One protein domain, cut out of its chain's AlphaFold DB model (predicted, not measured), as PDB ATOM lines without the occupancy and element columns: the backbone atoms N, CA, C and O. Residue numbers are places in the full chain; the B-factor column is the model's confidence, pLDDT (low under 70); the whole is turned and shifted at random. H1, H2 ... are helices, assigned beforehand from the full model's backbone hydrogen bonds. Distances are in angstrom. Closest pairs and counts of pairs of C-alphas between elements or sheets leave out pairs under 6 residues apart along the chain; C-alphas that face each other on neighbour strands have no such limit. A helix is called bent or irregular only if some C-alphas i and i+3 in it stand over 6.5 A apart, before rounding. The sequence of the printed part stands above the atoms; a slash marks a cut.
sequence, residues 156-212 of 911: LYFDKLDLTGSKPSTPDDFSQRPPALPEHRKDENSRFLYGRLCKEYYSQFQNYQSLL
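Overview. This is residues 156 to 212 of the 911 residues of the protein "FHA domain protein" of Lyngbya aestuarii BL J (UniProt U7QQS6). One long helix, H3, runs along one side of an elongated shape, and the chain before it makes the other side: the short helix H1 packs beside the first part of H3, the short H2 lies close to its last residue, and the long link from residues 175 to 187 runs back along the length to where H3 begins. Past the last residue of H3 the chain turns off into H4, at one end of the shape. The printed part has 57 residues with four named helices, in the order H1, H2, H3, H4, and no named strand; the class is all helix. The whole is compact, with a radius of gyration of the C-alphas of 11.6 A, and its C-alphas span 35 by 20 by 16 A.

Along the chain. Find C-alpha 188 at (-13.459, 26.640, 30.968); from there H3, residues 188 to 202, runs 20.2 A to C-alpha 202 at (-24.357, 29.960, 14.236). H3 is neither bent nor irregular, but only just: C-alphas 199 and 202 are 6.2 A apart. Look next at residues 205 to 211 for H4, 10.2 A long and ending with C-alpha 211 at (-34.772, 21.467, 8.104). H4 is irregular, with C-alphas 207 and 210 standing 7.4 A apart. Back at the first printed residue, H1 takes residues 156 to 161 over 8.4 A, and H2 takes residues 171 to 174 over 5.1 A.

Arrangement. Start from H3 and look at Ser 190: its C-alpha is 6.3 A from that of Leu 161, the closest pair of H3 and H1, which touch. H1 and H3 run opposite ways at a steep tilt of 39 degrees. At Tyr 202 you find H2 close to H3 but not clearly touching it, the closest C-alphas being those of Phe 174 and Tyr 202, 7.2 A apart. H3 and H4 meet only through their link. H1 is apart from H2 and from H4; H2 and H4 are only just apart, closest at 8.3 A. In the backbone, every O i to N i+4 pair of H1 is within hydrogen-bond range, against 10 of 11 in H3 and 1 of 3 in H4, where 2 of 4 O i to N i+3 pairs are in range; H2 is too short for an O i to N i+4 pair.

Size, cuts and confidence. The two C-alphas farthest apart are those of His 184 and Ser 210, at 35.5 A. The printed part has no cut. The link from H2 to H3, 13 residues, is long; that from H1 to H2, 9 residues, is short, and that from H3 to H4, 2 residues, is tight. In the B-factor column the mean pLDDT of the printed part is 85.4, and residue 175 is the one printed residue under 70.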
ATOM      1  N   LEU A 156     -31.737  28.800  25.923       85.75
ATOM      2  CA  LEU A 156     -31.014  28.126  27.008       85.75
ATOM      3  C   LEU A 156     -29.517  28.457  27.015       85.75
ATOM      4  O   LEU A 156     -28.942  28.682  28.081       85.75
ATOM      5  N   TYR A 157     -28.873  28.547  25.844       86.44
ATOM      6  CA  TYR A 157     -27.481  29.006  25.775       86.44
ATOM      7  C   TYR A 157     -27.346  30.456  26.240       86.44
ATOM      8  O   TYR A 157     -26.405  30.761  26.968       86.44
ATOM      9  N   PHE A 158     -28.276  31.336  25.856       90.00
ATOM     10  CA  PHE A 158     -28.263  32.733  26.300       90.00
ATOM     11  C   PHE A 158     -28.401  32.839  27.819       90.00
ATOM     12  O   PHE A 158     -27.611  33.543  28.442       90.00
ATOM     13  N   ASP A 159     -29.340  32.100  28.408       88.25
ATOM     14  CA  ASP A 159     -29.606  32.141  29.849       88.25
ATOM     15  C   ASP A 159     -28.444  31.575  30.666       88.25
ATOM     16  O   ASP A 159     -28.034  32.145  31.677       88.25
ATOM     17  N   LYS A 160     -27.858  30.460  30.223       83.81
ATOM     18  CA  LYS A 160     -26.770  29.810  30.962       83.81
ATOM     19  C   LYS A 160     -25.440  30.545  30.848       83.81
ATOM     20  O   LYS A 160     -24.679  30.569  31.816       83.81
ATOM     21  N   LEU A 161     -25.160  31.118  29.677       87.25
ATOM     22  CA  LEU A 161     -23.957  31.916  29.428       87.25
ATOM     23  C   LEU A 161     -24.126  33.382  29.840       87.25
ATOM     24  O   LEU A 161     -23.152  34.131  29.768       87.25
ATOM     25  N   ASP A 162     -25.326  33.773  30.283       88.50
ATOM     26  CA  ASP A 162     -25.675  35.134  30.699       88.50
ATOM     27  C   ASP A 162     -25.354  36.180  29.611       88.50
ATOM     28  O   ASP A 162     -24.780  37.239  29.870       88.50
ATOM     29  N   LEU A 163     -25.642  35.841  28.346       89.62
ATOM     30  CA  LEU A 163     -25.281  36.678  27.197       89.62
ATOM     31  C   LEU A 163     -26.075  37.989  27.210       89.62
ATOM     32  O   LEU A 163     -27.306  37.992  27.204       89.62
ATOM     33  N   THR A 164     -25.364  39.116  27.154       79.69
ATOM     34  CA  THR A 164     -25.967  40.450  27.136       79.69
ATOM     35  C   THR A 164     -26.455  40.802  25.726       79.69
ATOM     36  O   THR A 164     -25.671  40.967  24.794       79.69
ATOM     37  N   GLY A 165     -27.773  40.900  25.544       78.62
ATOM     38  CA  GLY A 165     -28.393  41.255  24.264       78.62
ATOM     39  C   GLY A 165     -29.820  40.729  24.130       78.62
ATOM     40  O   GLY A 165     -30.296  39.956  24.959       78.62
ATOM     41  N   SER A 166     -30.515  41.147  23.073       81.81
ATOM     42  CA  SER A 166     -31.822  40.587  22.729       81.81
ATOM     43  C   SER A 166     -31.662  39.153  22.232       81.81
ATOM     44  O   SER A 166     -30.895  38.895  21.301       81.81
ATOM     45  N   LYS A 167     -32.405  38.222  22.839       90.88
ATOM     46  CA  LYS A 167     -32.502  36.848  22.345       90.88
ATOM     47  C   LYS A 167     -33.069  36.854  20.914       90.88
ATOM     48  O   LYS A 167     -33.992  37.627  20.648       90.88
ATOM     49  N   PRO A 168     -32.552  36.012  20.006       89.69
ATOM     50  CA  PRO A 168     -33.022  35.960  18.625       89.69
ATOM     51  C   PRO A 168     -34.496  35.548  18.580       89.69
ATOM     52  O   PRO A 168     -34.921  34.672  19.341       89.69
ATOM     53  N   SER A 169     -35.263  36.186  17.694       89.00
ATOM     54  CA  SER A 169     -36.703  35.943  17.530       89.00
ATOM     55  C   SER A 169     -37.065  35.492  16.114       89.00
ATOM     56  O   SER A 169     -37.989  34.699  15.923       89.00
ATOM     57  N   THR A 170     -36.283  35.916  15.123       88.06
ATOM     58  CA  THR A 170     -36.449  35.564  13.710       88.06
ATOM     59  C   THR A 170     -35.200  34.872  13.153       88.06
ATOM     60  O   THR A 170     -34.111  35.023  13.719       88.06
ATOM     61  N   PRO A 171     -35.315  34.114  12.045       85.38
ATOM     62  CA  PRO A 171     -34.153  33.514  11.386       85.38
ATOM     63  C   PRO A 171     -33.087  34.538  10.986       85.38
ATOM     64  O   PRO A 171     -31.894  34.247  11.070       85.38
ATOM     65  N   ASP A 172     -33.506  35.748  10.610       83.69
ATOM     66  CA  ASP A 172     -32.597  36.832  10.243       83.69
ATOM     67  C   ASP A 172     -31.798  37.335  11.454       83.69
ATOM     68  O   ASP A 172     -30.584  37.520  11.338       83.69
ATOM     69  N   ASP A 173     -32.422  37.452  12.635       82.31
ATOM     70  CA  ASP A 173     -31.718  37.787  13.887       82.31
ATOM     71  C   ASP A 173     -30.620  36.760  14.202       82.31
ATOM     72  O   ASP A 173     -29.537  37.105  14.677       82.31
ATOM     73  N   PHE A 174     -30.894  35.482  13.925       85.69
ATOM     74  CA  PHE A 174     -29.987  34.370  14.203       85.69
ATOM     75  C   PHE A 174     -28.863  34.216  13.166       85.69
ATOM     76  O   PHE A 174     -27.863  33.553  13.423       85.69
ATOM     77  N   SER A 175     -28.986  34.851  11.998       69.50
ATOM     78  CA  SER A 175     -27.927  34.858  10.982       69.50
ATOM     79  C   SER A 175     -26.733  35.757  11.353       69.50
ATOM     80  O   SER A 175     -25.658  35.652  10.755       69.50
ATOM     81  N   GLN A 176     -26.896  36.626  12.359       75.06
ATOM     82  CA  GLN A 176     -25.849  37.503  12.886       75.06
ATOM     83  C   GLN A 176     -24.991  36.790  13.939       75.06
ATOM     84  O   GLN A 176     -25.405  35.814  14.543       75.06
ATOM     85  N   ARG A 177     -23.764  37.257  14.187       81.56
ATOM     86  CA  ARG A 177     -22.870  36.633  15.181       81.56
ATOM     87  C   ARG A 177     -23.456  36.778  16.603       81.56
ATOM     88  O   ARG A 177     -23.940  37.865  16.915       81.56
ATOM     89  N   PRO A 178     -23.377  35.755  17.481       85.94
ATOM     90  CA  PRO A 178     -23.916  35.866  18.838       85.94
ATOM     91  C   PRO A 178     -23.172  36.936  19.659       85.94
ATOM     92  O   PRO A 178     -21.995  37.202  19.377       85.94
ATOM     93  N   PRO A 179     -23.807  37.509  20.704       88.81
ATOM     94  CA  PRO A 179     -23.160  38.450  21.620       88.81
ATOM     95  C   PRO A 179     -21.864  37.893  22.210       88.81
ATOM     96  O   PRO A 179     -21.718  36.679  22.351       88.81
ATOM     97  N   ALA A 180     -20.913  38.761  22.559       87.88
ATOM     98  CA  ALA A 180     -19.662  38.332  23.181       87.88
ATOM     99  C   ALA A 180     -19.909  37.710  24.567       87.88
ATOM    100  O   ALA A 180     -20.772  38.164  25.313       87.88
ATOM    101  N   LEU A 181     -19.117  36.694  24.921       88.94
ATOM    102  CA  LEU A 181     -19.177  36.067  26.242       88.94
ATOM    103  C   LEU A 181     -18.791  37.086  27.342       88.94
ATOM    104  O   LEU A 181     -17.698  37.660  27.250       88.94
ATOM    105  N   PRO A 182     -19.632  37.304  28.374       88.44
ATOM    106  CA  PRO A 182     -19.348  38.247  29.455       88.44
ATOM    107  C   PRO A 182     -18.076  37.917  30.248       88.44
ATOM    108  O   PRO A 182     -17.698  36.754  30.387       88.44
ATOM    109  N   GLU A 183     -17.435  38.934  30.837       84.88
ATOM    110  CA  GLU A 183     -16.189  38.772  31.611       84.88
ATOM    111  C   GLU A 183     -16.330  37.815  32.806       84.88
ATOM    112  O   GLU A 183     -15.426  37.023  33.070       84.88
ATOM    113  N   HIS A 184     -17.474  37.830  33.502       84.75
ATOM    114  CA  HIS A 184     -17.733  36.974  34.667       84.75
ATOM    115  C   HIS A 184     -18.033  35.508  34.319       84.75
ATOM    116  O   HIS A 184     -18.076  34.672  35.217       84.75
ATOM    117  N   ARG A 185     -18.210  35.176  33.032       80.56
ATOM    118  CA  ARG A 185     -18.520  33.827  32.515       80.56
ATOM    119  C   ARG A 185     -17.388  33.262  31.655       80.56
ATOM    120  O   ARG A 185     -17.620  32.564  30.677       80.56
ATOM    121  N   LYS A 186     -16.130  33.571  31.983       78.81
ATOM    122  CA  LYS A 186     -14.942  33.091  31.247       78.81
ATOM    123  C   LYS A 186     -14.291  31.837  31.846       78.81
ATOM    124  O   LYS A 186     -13.104  31.606  31.609       78.81
ATOM    125  N   ASP A 187     -15.021  31.031  32.607       83.56
ATOM    126  CA  ASP A 187     -14.545  29.710  33.027       83.56
ATOM    127  C   ASP A 187     -14.444  28.735  31.832       83.56
ATOM    128  O   ASP A 187     -14.929  29.008  30.729       83.56
ATOM    129  N   GLU A 188     -13.748  27.615  32.027       76.75
ATOM    130  CA  GLU A 188     -13.459  26.640  30.968       76.75
ATOM    131  C   GLU A 188     -14.734  26.050  30.342       76.75
ATOM    132  O   GLU A 188     -14.820  25.942  29.115       76.75
ATOM    133  N   ASN A 189     -15.756  25.778  31.159       75.25
ATOM    134  CA  ASN A 189     -17.030  25.232  30.703       75.25
ATOM    135  C   ASN A 189     -17.831  26.266  29.891       75.25
ATOM    136  O   ASN A 189     -18.254  26.001  28.763       75.25
ATOM    137  N   SER A 190     -17.958  27.498  30.391       82.50
ATOM    138  CA  SER A 190     -18.637  28.576  29.657       82.50
ATOM    139  C   SER A 190     -17.961  28.890  28.312       82.50
ATOM    140  O   SER A 190     -18.643  29.112  27.308       82.50
ATOM    141  N   ARG A 191     -16.620  28.839  28.237       83.12
ATOM    142  CA  ARG A 191     -15.881  28.982  26.965       83.12
ATOM    143  C   ARG A 191     -16.172  27.846  25.990       83.12
ATOM    144  O   ARG A 191     -16.316  28.101  24.793       83.12
ATOM    145  N   PHE A 192     -16.257  26.613  26.486       81.12
ATOM    146  CA  PHE A 192     -16.609  25.450  25.677       81.12
ATOM    147  C   PHE A 192     -18.023  25.582  25.090       81.12
ATOM    148  O   PHE A 192     -18.199  25.492  23.870       81.12
ATOM    149  N   LEU A 193     -19.012  25.895  25.930       80.62
ATOM    150  CA  LEU A 193     -20.410  26.093  25.537       80.62
ATOM    151  C   LEU A 193     -20.585  27.252  24.547       80.62
ATOM    152  O   LEU A 193     -21.267  27.103  23.533       80.62
ATOM    153  N   TYR A 194     -19.925  28.386  24.787       86.88
ATOM    154  CA  TYR A 194     -19.950  29.525  23.867       86.88
ATOM    155  C   TYR A 194     -19.281  29.204  22.524       86.88
ATOM    156  O   TYR A 194     -19.796  29.549  21.458       86.88
ATOM    157  N   GLY A 195     -18.150  28.492  22.558       85.94
ATOM    158  CA  GLY A 195     -17.475  28.003  21.358       85.94
ATOM    159  C   GLY A 195     -18.375  27.094  20.525       85.94
ATOM    160  O   GLY A 195     -18.384  27.203  19.298       85.94
ATOM    161  N   ARG A 196     -19.176  26.252  21.185       82.81
ATOM    162  CA  ARG A 196     -20.174  25.401  20.537       82.81
ATOM    163  C   ARG A 196     -21.319  26.203  19.928       82.81
ATOM    164  O   ARG A 196     -21.623  25.988  18.758       82.81
ATOM    165  N   LEU A 197     -21.903  27.147  20.670       87.38
ATOM    166  CA  LEU A 197     -22.936  28.051  20.150       87.38
ATOM    167  C   LEU A 197     -22.455  28.723  18.855       87.38
ATOM    168  O   LEU A 197     -23.139  28.688  17.838       87.38
ATOM    169  N   CYS A 198     -21.229  29.249  18.861       87.75
ATOM    170  CA  CYS A 198     -20.648  29.903  17.692       87.75
ATOM    171  C   CYS A 198     -20.373  28.935  16.527       87.75
ATOM    172  O   CYS A 198     -20.718  29.236  15.387       87.75
ATOM    173  N   LYS A 199     -19.704  27.804  16.789       85.06
ATOM    174  CA  LYS A 199     -19.195  26.898  15.743       85.06
ATOM    175  C   LYS A 199     -20.248  25.928  15.217       85.06
ATOM    176  O   LYS A 199     -20.318  25.732  14.013       85.06
ATOM    177  N   GLU A 200     -21.043  25.312  16.083       83.62
ATOM    178  CA  GLU A 200     -22.053  24.334  15.660       83.62
ATOM    179  C   GLU A 200     -23.331  25.052  15.215       83.62
ATOM    180  O   GLU A 200     -23.772  24.862  14.088       83.62
ATOM    181  N   TYR A 201     -23.893  25.934  16.048       87.88
ATOM    182  CA  TYR A 201     -25.198  26.527  15.746       87.88
ATOM    183  C   TYR A 201     -25.105  27.696  14.760       87.88
ATOM    184  O   TYR A 201     -25.659  27.612  13.669       87.88
ATOM    185  N   TYR A 202     -24.382  28.767  15.092       89.69
ATOM    186  CA  TYR A 202     -24.357  29.960  14.236       89.69
ATOM    187  C   TYR A 202     -23.591  29.740  12.923       89.69
ATOM    188  O   TYR A 202     -24.108  30.043  11.849       89.69
ATOM    189  N   SER A 203     -22.371  29.188  12.966       88.19
ATOM    190  CA  SER A 203     -21.533  29.107  11.755       88.19
ATOM    191  C   SER A 203     -22.034  28.112  10.705       88.19
ATOM    192  O   SER A 203     -21.719  28.264   9.528       88.19
ATOM    193  N   GLN A 204     -22.829  27.121  11.116       88.06
ATOM    194  CA  GLN A 204     -23.398  26.106  10.225       88.06
ATOM    195  C   GLN A 204     -24.900  26.305   9.999       88.06
ATOM    196  O   GLN A 204     -25.523  25.445   9.390       88.06
ATOM    197  N   PHE A 205     -25.489  27.424  10.447       89.94
ATOM    198  CA  PHE A 205     -26.939  27.640  10.405       89.94
ATOM    199  C   PHE A 205     -27.540  27.399   9.015       89.94
ATOM    200  O   PHE A 205     -28.533  26.691   8.881       89.94
ATOM    201  N   GLN A 206     -26.873  27.879   7.962       88.38
ATOM    202  CA  GLN A 206     -27.316  27.706   6.575       88.38
ATOM    203  C   GLN A 206     -27.414  26.239   6.121       88.38
ATOM    204  O   GLN A 206     -28.185  25.931   5.217       88.38
ATOM    205  N   ASN A 207     -26.673  25.325   6.749       87.69
ATOM    206  CA  ASN A 207     -26.663  23.914   6.366       87.69
ATOM    207  C   ASN A 207     -27.884  23.146   6.893       87.69
ATOM    208  O   ASN A 207     -28.225  22.105   6.338       87.69
ATOM    209  N   TYR A 208     -28.532  23.631   7.958       89.44
ATOM    210  CA  TYR A 208     -29.654  22.938   8.600       89.44
ATOM    211  C   TYR A 208     -30.909  23.807   8.774       89.44
ATOM    212  O   TYR A 208     -31.958  23.277   9.128       89.44
ATOM    213  N   GLN A 209     -30.855  25.114   8.487       90.81
ATOM    214  CA  GLN A 209     -31.999  26.031   8.592       90.81
ATOM    215  C   GLN A 209     -33.214  25.548   7.785       90.81
ATOM    216  O   GLN A 209     -34.344  25.666   8.252       90.81
ATOM    217  N   SER A 210     -32.994  24.972   6.599       91.94
ATOM    218  CA  SER A 210     -34.063  24.427   5.749       91.94
ATOM    219  C   SER A 210     -34.792  23.233   6.367       91.94
ATOM    220  O   SER A 210     -35.902  22.922   5.943       91.94
ATOM    221  N   LEU A 211     -34.189  22.582   7.365       91.62
ATOM    222  CA  LEU A 211     -34.772  21.467   8.104       91.62
ATOM    223  C   LEU A 211     -35.535  21.928   9.352       91.62
ATOM    224  O   LEU A 211     -36.179  21.103   9.986       91.62
ATOM    225  N   LEU A 212     -35.511  23.219   9.714       92.50
ATOM    226  CA  LEU A 212     -36.227  23.750  10.884       92.50
ATOM    227  C   LEU A 212     -37.735  23.951  10.631       92.50
ATOM    228  O   LEU A 212     -38.311  25.000  10.939       92.50
TER     229      LEU A 212